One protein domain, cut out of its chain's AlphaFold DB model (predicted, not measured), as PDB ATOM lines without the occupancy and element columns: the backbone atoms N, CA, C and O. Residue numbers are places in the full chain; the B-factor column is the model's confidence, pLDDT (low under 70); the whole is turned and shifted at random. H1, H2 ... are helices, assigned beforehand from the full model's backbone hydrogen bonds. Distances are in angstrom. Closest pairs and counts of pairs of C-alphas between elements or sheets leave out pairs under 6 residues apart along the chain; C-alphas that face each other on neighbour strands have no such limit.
ATOM      1  N   PRO A  87     158.376   7.228  88.401       97.25
ATOM      2  CA  PRO A  87     158.453   7.511  86.964       97.25
ATOM      3  C   PRO A  87     157.105   7.794  86.282       97.25
ATOM      4  O   PRO A  87     157.016   8.715  85.470       97.25
ATOM      5  N   GLU A  88     156.055   7.035  86.605       97.75
ATOM      6  CA  GLU A  88     154.696   7.269  86.094       97.75
ATOM      7  C   GLU A  88     154.146   8.620  86.567       97.75
ATOM      8  O   GLU A  88     153.552   9.343  85.778       97.75
ATOM      9  N   CYS A  89     154.392   8.992  87.827       97.88
ATOM     10  CA  CYS A  89     153.975  10.270  88.400       97.88
ATOM     11  C   CYS A  89     154.661  11.446  87.691       97.88
ATOM     12  O   CYS A  89     153.998  12.398  87.287       97.88
ATOM     13  N   ALA A  90     155.975  11.349  87.465       96.50
ATOM     14  CA  ALA A  90     156.714  12.342  86.689       96.50
ATOM     15  C   ALA A  90     156.172  12.464  85.257       96.50
ATOM     16  O   ALA A  90     155.874  13.564  84.803       96.50
ATOM     17  N   SER A  91     155.964  11.327  84.585       96.25
ATOM     18  CA  SER A  91     155.441  11.297  83.213       96.25
ATOM     19  C   SER A  91     154.023  11.865  83.128       96.25
ATOM     20  O   SER A  91     153.679  12.544  82.166       96.25
ATOM     21  N   TYR A  92     153.202  11.611  84.147       96.75
ATOM     22  CA  TYR A  92     151.868  12.180  84.275       96.75
ATOM     23  C   TYR A  92     151.914  13.707  84.385       96.75
ATOM     24  O   TYR A  92     151.185  14.385  83.666       96.75
ATOM     25  N   ILE A  93     152.787  14.253  85.237       96.31
ATOM     26  CA  ILE A  93     152.955  15.706  85.396       96.31
ATOM     27  C   ILE A  93     153.412  16.338  84.076       96.31
ATOM     28  O   ILE A  93     152.803  17.308  83.625       96.31
ATOM     29  N   ASP A  94     154.423  15.759  83.424       94.31
ATOM     30  CA  ASP A  94     154.944  16.255  82.146       94.31
ATOM     31  C   ASP A  94     153.873  16.237  81.046       94.31
ATOM     32  O   ASP A  94     153.699  17.220  80.323       94.31
ATOM     33  N   GLU A  95     153.094  15.157  80.941       94.62
ATOM     34  CA  GLU A  95     152.009  15.057  79.961       94.62
ATOM     35  C   GLU A  95     150.910  16.095  80.220       94.62
ATOM     36  O   GLU A  95     150.406  16.720  79.286       94.62
ATOM     37  N   ARG A  96     150.557  16.335  81.487       94.38
ATOM     38  CA  ARG A  96     149.561  17.350  81.861       94.38
ATOM     39  C   ARG A  96     150.043  18.762  81.530       94.38
ATOM     40  O   ARG A  96     149.262  19.551  81.000       94.38
ATOM     41  N   LEU A  97     151.319  19.066  81.768       94.12
ATOM     42  CA  LEU A  97     151.939  20.332  81.362       94.12
ATOM     43  C   LEU A  97     151.960  20.485  79.836       94.12
ATOM     44  O   LEU A  97     151.619  21.548  79.315       94.12
ATOM     45  N   ARG A  98     152.270  19.412  79.105       93.12
ATOM     46  CA  ARG A  98     152.246  19.407  77.639       93.12
ATOM     47  C   ARG A  98     150.851  19.695  77.089       93.12
ATOM     48  O   ARG A  98     150.708  20.525  76.194       93.12
ATOM     49  N   LEU A  99     149.817  19.063  77.647       93.38
ATOM     50  CA  LEU A  99     148.416  19.331  77.296       93.38
ATOM     51  C   LEU A  99     147.987  20.767  77.645       93.38
ATOM     52  O   LEU A  99     147.130  21.329  76.966       93.38
ATOM     53  N   ALA A 100     148.617  21.381  78.651       89.75
ATOM     54  CA  ALA A 100     148.464  22.795  78.991       89.75
ATOM     55  C   ALA A 100     149.173  23.763  78.029       89.75
ATOM     56  O   ALA A 100     149.046  24.978  78.184       89.75
ATOM     57  N   GLY A 101     149.904  23.247  77.037       90.81
ATOM     58  CA  GLY A 101     150.676  24.042  76.086       90.81
ATOM     59  C   GLY A 101     152.072  24.420  76.583       90.81
ATOM     60  O   GLY A 101     152.740  25.222  75.936       90.81
ATOM     61  N   TYR A 102     152.531  23.858  77.704       90.25
ATOM     62  CA  TYR A 102     153.902  24.041  78.165       90.25
ATOM     63  C   TYR A 102     154.827  23.047  77.455       90.25
ATOM     64  O   TYR A 102     154.741  21.839  77.667       90.25
ATOM     65  N   THR A 103     155.709  23.557  76.601       82.94
ATOM     66  CA  THR A 103     156.659  22.749  75.810       82.94
ATOM     67  C   THR A 103     158.120  23.118  76.067       82.94
ATOM     68  O   THR A 103     159.009  22.628  75.373       82.94
ATOM     69  N   ASP A 104     158.361  24.013  77.024       81.56
ATOM     70  CA  ASP A 104     159.690  24.510  77.369       81.56
ATOM     71  C   ASP A 104     160.467  23.526  78.264       81.56
ATOM     72  O   ASP A 104     160.078  22.377  78.480       81.56
ATOM     73  N   LYS A 105     161.628  23.974  78.760       78.31
ATOM     74  CA  LYS A 105     162.486  23.227  79.694       78.31
ATOM     75  C   LYS A 105     161.689  22.716  80.899       78.31
ATOM     76  O   LYS A 105     160.707  23.318  81.287       78.31
ATOM     77  N   ALA A 106     162.160  21.652  81.547       83.75
ATOM     78  CA  ALA A 106     161.475  21.056  82.697       83.75
ATOM     79  C   ALA A 106     161.138  22.089  83.799       83.75
ATOM     80  O   ALA A 106     162.032  22.561  84.513       83.75
ATOM     81  N   LEU A 107     159.842  22.402  83.936       92.69
ATOM     82  CA  LEU A 107     159.310  23.343  84.927       92.69
ATOM     83  C   LEU A 107     159.497  22.825  86.352       92.69
ATOM     84  O   LEU A 107     159.747  23.609  87.259       92.69
ATOM     85  N   PHE A 108     159.405  21.510  86.538       95.75
ATOM     86  CA  PHE A 108     159.705  20.833  87.793       95.75
ATOM     87  C   PHE A 108     161.103  20.226  87.714       95.75
ATOM     88  O   PHE A 108     161.420  19.484  86.782       95.75
ATOM     89  N   ASP A 109     161.946  20.508  88.705       95.56
ATOM     90  CA  ASP A 109     163.213  19.800  88.835       95.56
ATOM     91  C   ASP A 109     162.997  18.346  89.315       95.56
ATOM     92  O   ASP A 109     161.933  17.950  89.804       95.56
ATOM     93  N   ARG A 110     164.036  17.508  89.200       95.38
ATOM     94  CA  ARG A 110     163.948  16.094  89.610       95.38
ATOM     95  C   ARG A 110     163.649  15.917  91.102       95.38
ATOM     96  O   ARG A 110     163.114  14.879  91.484       95.38
ATOM     97  N   ALA A 111     164.047  16.863  91.950       96.88
ATOM     98  CA  ALA A 111     163.802  16.792  93.385       96.88
ATOM     99  C   ALA A 111     162.344  17.150  93.714       96.88
ATOM    100  O   ALA A 111     161.758  16.515  94.585       96.88
ATOM    101  N   ALA A 112     161.745  18.090  92.983       97.44
ATOM    102  CA  ALA A 112     160.337  18.437  93.049       97.44
ATOM    103  C   ALA A 112     159.465  17.252  92.637       97.44
ATOM    104  O   ALA A 112     158.585  16.873  93.396       97.44
ATOM    105  N   LEU A 113     159.753  16.598  91.506       97.62
ATOM    106  CA  LEU A 113     158.986  15.428  91.049       97.62
ATOM    107  C   LEU A 113     159.020  14.271  92.063       97.62
ATOM    108  O   LEU A 113     158.000  13.636  92.326       97.62
ATOM    109  N   LYS A 114     160.187  14.020  92.674       97.62
ATOM    110  CA  LYS A 114     160.322  13.033  93.758       97.62
ATOM    111  C   LYS A 114     159.511  13.421  94.991       97.62
ATOM    112  O   LYS A 114     158.866  12.558  95.575       97.62
ATOM    113  N   GLU A 115     159.542  14.694  95.375       97.88
ATOM    114  CA  GLU A 115     158.779  15.193  96.519       97.88
ATOM    115  C   GLU A 115     157.271  15.110  96.262       97.88
ATOM    116  O   GLU A 115     156.548  14.626  97.123       97.88
ATOM    117  N   VAL A 116     156.801  15.478  95.061       98.00
ATOM    118  CA  VAL A 116     155.387  15.348  94.673       98.00
ATOM    119  C   VAL A 116     154.948  13.893  94.802       98.00
ATOM    120  O   VAL A 116     153.920  13.619  95.413       98.00
ATOM    121  N   HIS A 117     155.728  12.937  94.286       98.12
ATOM    122  CA  HIS A 117     155.408  11.516  94.449       98.12
ATOM    123  C   HIS A 117     155.363  11.093  95.924       98.12
ATOM    124  O   HIS A 117     154.419  10.414  96.323       98.12
ATOM    125  N   ALA A 118     156.326  11.537  96.736       97.31
ATOM    126  CA  ALA A 118     156.411  11.188  98.151       97.31
ATOM    127  C   ALA A 118     155.211  11.695  98.970       97.31
ATOM    128  O   ALA A 118     154.636  10.923  99.733       97.31
ATOM    129  N   VAL A 119     154.805  12.958  98.792       97.06
ATOM    130  CA  VAL A 119     153.707  13.566  99.573       97.06
ATOM    131  C   VAL A 119     152.317  13.146  99.090       97.06
ATOM    132  O   VAL A 119     151.348  13.231  99.832       97.06
ATOM    133  N   THR A 120     152.196  12.674  97.847       97.00
ATOM    134  CA  THR A 120     150.902  12.271  97.259       97.00
ATOM    135  C   THR A 120     150.695  10.762  97.230       97.00
ATOM    136  O   THR A 120     149.604  10.296  96.894       97.00
ATOM    137  N   GLY A 121     151.749   9.980  97.477       96.38
ATOM    138  CA  GLY A 121     151.755   8.535  97.254       96.38
ATOM    139  C   GLY A 121     151.509   8.134  95.793       96.38
ATOM    140  O   GLY A 121     151.150   6.989  95.532       96.38
ATOM    141  N   GLY A 122     151.642   9.068  94.841       96.81
ATOM    142  CA  GLY A 122     151.308   8.852  93.432       96.81
ATOM    143  C   GLY A 122     149.806   8.798  93.135       96.81
ATOM    144  O   GLY A 122     149.418   8.327  92.066       96.81
ATOM    145  N   ILE A 123     148.948   9.249  94.056       96.62
ATOM    146  CA  ILE A 123     147.499   9.329  93.832       96.62
ATOM    147  C   ILE A 123     147.216  10.495  92.869       96.62
ATOM    148  O   ILE A 123     147.457  11.642  93.250       96.62
ATOM    149  N   PRO A 124     146.652  10.267  91.663       96.00
ATOM    150  CA  PRO A 124     146.522  11.308  90.634       96.00
ATOM    151  C   PRO A 124     145.789  12.569  91.112       96.00
ATOM    152  O   PRO A 124     146.195  13.690  90.816       96.00
ATOM    153  N   ARG A 125     144.728  12.388  91.910       95.25
ATOM    154  CA  ARG A 125     143.961  13.487  92.513       95.25
ATOM    155  C   ARG A 125     144.841  14.374  93.397       95.25
ATOM    156  O   ARG A 125     144.769  15.590  93.277       95.25
ATOM    157  N   LEU A 126     145.666  13.771  94.254       96.88
ATOM    158  CA  LEU A 126     146.571  14.500  95.143       96.88
ATOM    159  C   LEU A 126     147.734  15.126  94.370       96.88
ATOM    160  O   LEU A 126     148.094  16.262  94.655       96.88
ATOM    161  N   VAL A 127     148.268  14.428  93.360       97.69
ATOM    162  CA  VAL A 127     149.280  14.975  92.437       97.69
ATOM    163  C   VAL A 127     148.794  16.277  91.817       97.69
ATOM    164  O   VAL A 127     149.499  17.276  91.907       97.69
ATOM    165  N   ASN A 128     147.574  16.305  91.278       96.62
ATOM    166  CA  ASN A 128     147.016  17.526  90.697       96.62
ATOM    167  C   ASN A 128     146.869  18.647  91.726       96.62
ATOM    168  O   ASN A 128     147.325  19.750  91.466       96.62
ATOM    169  N   ILE A 129     146.308  18.357  92.904       97.19
ATOM    170  CA  ILE A 129     146.114  19.370  93.954       97.19
ATOM    171  C   ILE A 129     147.456  19.995  94.371       97.19
ATOM    172  O   ILE A 129     147.566  21.216  94.477       97.19
ATOM    173  N   VAL A 130     148.490  19.172  94.572       97.69
ATOM    174  CA  VAL A 130     149.832  19.657  94.920       97.69
ATOM    175  C   VAL A 130     150.431  20.460  93.767       97.69
ATOM    176  O   VAL A 130     150.922  21.562  93.990       97.69
ATOM    177  N   CYS A 131     150.382  19.947  92.536       96.75
ATOM    178  CA  CYS A 131     150.913  20.653  91.371       96.75
ATOM    179  C   CYS A 131     150.220  22.003  91.152       96.75
ATOM    180  O   CYS A 131     150.918  22.988  90.926       96.75
ATOM    181  N   ASP A 132     148.897  22.083  91.286       95.69
ATOM    182  CA  ASP A 132     148.135  23.330  91.159       95.69
ATOM    183  C   ASP A 132     148.588  24.371  92.187       95.69
ATOM    184  O   ASP A 132     148.897  25.512  91.830       95.69
ATOM    185  N   GLY A 133     148.692  23.973  93.460       96.25
ATOM    186  CA  GLY A 133     149.161  24.863  94.521       96.25
ATOM    187  C   GLY A 133     150.603  25.328  94.298       96.25
ATOM    188  O   GLY A 133     150.920  26.502  94.477       96.25
ATOM    189  N   VAL A 134     151.478  24.432  93.839       97.00
ATOM    190  CA  VAL A 134     152.891  24.750  93.592       97.00
ATOM    191  C   VAL A 134     153.073  25.647  92.369       97.00
ATOM    192  O   VAL A 134     153.919  26.540  92.393       97.00
ATOM    193  N   LEU A 135     152.275  25.459  91.319       95.62
ATOM    194  CA  LEU A 135     152.272  26.343  90.156       95.62
ATOM    195  C   LEU A 135     151.778  27.746  90.525       95.62
ATOM    196  O   LEU A 135     152.373  28.730  90.090       95.62
ATOM    197  N   LEU A 136     150.746  27.851  91.368       95.56
ATOM    198  CA  LEU A 136     150.264  29.136  91.879       95.56
ATOM    199  C   LEU A 136     151.325  29.839  92.738       95.56
ATOM    200  O   LEU A 136     151.572  31.034  92.559       95.56
ATOM    201  N   LEU A 137     151.982  29.097  93.631       95.69
ATOM    202  CA  LEU A 137     153.082  29.606  94.447       95.69
ATOM    203  C   LEU A 137     154.250  30.087  93.578       95.69
ATOM    204  O   LEU A 137     154.772  31.181  93.790       95.69
ATOM    205  N   GLY A 138     154.639  29.282  92.587       95.00
ATOM    206  CA  GLY A 138     155.708  29.608  91.649       95.00
ATOM    207  C   GLY A 138     155.402  30.857  90.832       95.00
ATOM    208  O   GLY A 138     156.272  31.707  90.684       95.00
ATOM    209  N   PHE A 139     154.157  31.013  90.380       93.81
ATOM    210  CA  PHE A 139     153.706  32.223  89.699       93.81
ATOM    211  C   PHE A 139     153.774  33.455  90.612       93.81
ATOM    212  O   PHE A 139     154.340  34.470  90.220       93.81
ATOM    213  N   SER A 140     153.260  33.353  91.842       95.88
ATOM    214  CA  SER A 140     153.270  34.443  92.831       95.88
ATOM    215  C   SER A 140     154.687  34.914  93.193       95.88
ATOM    216  O   SER A 140     154.907  36.086  93.483       95.88
ATOM    217  N   ARG A 141     155.664  34.002  93.150       95.56
ATOM    218  CA  ARG A 141     157.075  34.266  93.472       95.56
ATOM    219  C   ARG A 141     157.974  34.444  92.246       95.56
ATOM    220  O   ARG A 141     159.192  34.424  92.402       95.56
ATOM    221  N   GLU A 142     157.394  34.555  91.050       93.81
ATOM    222  CA  GLU A 142     158.120  34.693  89.776       93.81
ATOM    223  C   GLU A 142     159.222  33.628  89.575       93.81
ATOM    224  O   GLU A 142     160.299  33.879  89.032       93.81
ATOM    225  N   MET A 143     158.966  32.400  90.030       92.69
ATOM    226  CA  MET A 143     159.923  31.301  89.946       92.69
ATOM    227  C   MET A 143     160.004  30.763  88.515       92.69
ATOM    228  O   MET A 143     159.011  30.313  87.948       92.69
ATOM    229  N   SER A 144     161.214  30.709  87.956       88.50
ATOM    230  CA  SER A 144     161.458  30.112  86.637       88.50
ATOM    231  C   SER A 144     161.494  28.578  86.651       88.50
ATOM    232  O   SER A 144     161.442  27.953  85.594       88.50
ATOM    233  N   GLN A 145     161.645  27.966  87.829       94.00
ATOM    234  CA  GLN A 145     161.643  26.516  88.018       94.00
ATOM    235  C   GLN A 145     161.137  26.158  89.419       94.00
ATOM    236  O   GLN A 145     161.499  26.790  90.413       94.00
ATOM    237  N   ILE A 146     160.323  25.112  89.495       96.06
ATOM    238  CA  ILE A 146     159.795  24.535  90.723       96.06
ATOM    239  C   ILE A 146     160.782  23.515  91.283       96.06
ATOM    240  O   ILE A 146     161.093  22.507  90.644       96.06
ATOM    241  N   GLY A 147     161.223  23.759  92.517       96.56
ATOM    242  CA  GLY A 147     162.073  22.848  93.276       96.56
ATOM    243  C   GLY A 147     161.371  22.214  94.473       96.56
ATOM    244  O   GLY A 147     160.287  22.627  94.889       96.56
ATOM    245  N   ARG A 148     162.044  21.236  95.088       97.19
ATOM    246  CA  ARG A 148     161.562  20.483  96.263       97.19
ATOM    247  C   ARG A 148     160.952  21.350  97.373       97.19
ATOM    248  O   ARG A 148     159.939  20.976  97.949       97.19
ATOM    249  N   LYS A 149     161.564  22.497  97.691       96.38
ATOM    250  CA  LYS A 149     161.113  23.371  98.791       96.38
ATOM    251  C   LYS A 149     159.704  23.926  98.566       96.38
ATOM    252  O   LYS A 149     158.931  23.949  99.513       96.38
ATOM    253  N   ALA A 150     159.376  24.322  97.334       96.81
ATOM    254  CA  ALA A 150     158.048  24.834  96.994       96.81
ATOM    255  C   ALA A 150     156.984  23.736  97.125       96.81
ATOM    256  O   ALA A 150     155.912  23.974  97.670       96.81
ATOM    257  N   VAL A 151     157.317  22.509  96.708       97.62
ATOM    258  CA  VAL A 151     156.441  21.341  96.881       97.62
ATOM    259  C   VAL A 151     156.199  21.043  98.360       97.62
ATOM    260  O   VAL A 151     155.055  20.883  98.766       97.62
ATOM    261  N   ALA A 152     157.255  21.015  99.175       96.31
ATOM    262  CA  ALA A 152     157.147  20.752 100.610       96.31
ATOM    263  C   ALA A 152     156.427  21.873 101.384       96.31
ATOM    264  O   ALA A 152     155.905  21.645 102.472       96.31
ATOM    265  N   GLU A 153     156.434  23.102 100.871       96.00
ATOM    266  CA  GLU A 153     155.648  24.210 101.416       96.00
ATOM    267  C   GLU A 153     154.158  23.988 101.166       96.00
ATOM    268  O   GLU A 153     153.408  23.825 102.121       96.00
ATOM    269  N   VAL A 154     153.762  23.816  99.905       96.81
ATOM    270  CA  VAL A 154     152.361  23.573  99.537       96.81
ATOM    271  C   VAL A 154     151.821  22.284 100.156       96.81
ATOM    272  O   VAL A 154     150.687  22.243 100.614       96.81
ATOM    273  N   ALA A 155     152.627  21.223 100.219       95.19
ATOM    274  CA  ALA A 155     152.213  19.974 100.853       95.19
ATOM    275  C   ALA A 155     151.938  20.134 102.358       95.19
ATOM    276  O   ALA A 155     151.076  19.431 102.882       95.19
ATOM    277  N   ARG A 156     152.643  21.044 103.048       94.94
ATOM    278  CA  ARG A 156     152.354  21.379 104.451       94.94
ATOM    279  C   ARG A 156     151.075  22.194 104.572       94.94
ATOM    280  O   ARG A 156     150.267  21.871 105.427       94.94
ATOM    281  N   ASP A 157     150.868  23.173 103.696       93.00
ATOM    282  CA  ASP A 157     149.649  23.995 103.694       93.00
ATOM    283  C   ASP A 157     148.381  23.173 103.395       93.00
ATOM    284  O   ASP A 157     147.282  23.540 103.801       93.00
ATOM    285  N   LEU A 158     148.537  22.052 102.684       90.44
ATOM    286  CA  LEU A 158     147.471  21.101 102.361       90.44
ATOM    287  C   LEU A 158     147.333  19.949 103.375       90.44
ATOM    288  O   LEU A 158     146.565  19.023 103.117       90.44
ATOM    289  N   ASP A 159     148.097  19.958 104.473       90.12
ATOM    290  CA  ASP A 159     148.136  18.889 105.484       90.12
ATOM    291  C   ASP A 159     148.456  17.484 104.917       90.12
ATOM    292  O   ASP A 159     148.058  16.453 105.462       90.12
TER     293      ASP A 159
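AT A GLANCE: This is residues 87 to 159 of the 194 residues of a protein of Myxococcales bacterium (UniProt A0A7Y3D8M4). Two helices, H2 and H4, lie side by side and run the same way; the longest helix, H3, crosses H4 and packs on H2 with residues 126 to 131. H1 packs on H2 with residues 89 to 90 alone, only grazes residues 124 to 127 of H3 with its residues 89 to 93, and is apart from H4. The printed part has 73 residues with four named helices, H1 to H4 in order along the chain, and no named strand; its class is all helix, with mostly crossed packing. It is compact, with a radius of gyration of the C-alphas of 11.0 A, and rounded, with spans of 31 by 28 by 18 A.

IN THESE COORDINATES: H1 covers residues 87 to 99 and measures 18.3 A from first to last C-alpha, beginning at C-alpha 87 at (158.453, 7.511, 86.964). A short link of 10 residues leads to H2, residues 110 to 120, 15.6 A long. After a tight link of 3 residues comes H3, residues 124 to 140, which is 24.2 A long and begins at C-alpha 124 at (146.522, 11.308, 90.634). A short link of 7 residues leads to H4, residues 148 to 157, 14.5 A long, ending at C-alpha 157 at (149.649, 23.995, 103.694).

HOW THE PARTS SIT: H2 and H3 are the hubs, touching three other helices each. H2 touches H4 at a shallow tilt of 22 degrees, the same way; their closest C-alphas, of Ala 112 and Arg 148, are 4.0 A apart. H3 touches H4 about perpendicular, only just, at 72 degrees, with the C-alphas of Val 134 and Val 151 closest at 5.9 A. H3 touches H2 with residues 126 to 131 alone, at a steep tilt of 51 degrees, opposite ways; the closest C-alphas are those of Thr 120 and Leu 126, 5.3 A apart. H1 touches H2 with residues 89 to 90 alone, about perpendicular at 77 degrees, and the closest C-alphas, of Ala 90 and Leu 113, are 5.8 A apart. H1 and H3 only just touch, with 3 pairs of C-alphas within 8 A, at a steep tilt of 57 degrees, the same way; the closest C-alphas, of Cys 89 and Val 127, are 7.8 A apart. H1 and H4 are apart. In H1, H2, H3 and H4 every backbone O i to N i+4 pair is within hydrogen-bond range.

THE WHOLE: The two C-alphas farthest apart are those of Thr 103 and Asp 159, at 31.1 A, while those of Pro 87 and Asp 159, the first and last printed, are 24.1 A apart. The printed part has no cut, and no link in it is long. The mean pLDDT of the printed part is 94.7, and no printed residue is under 70.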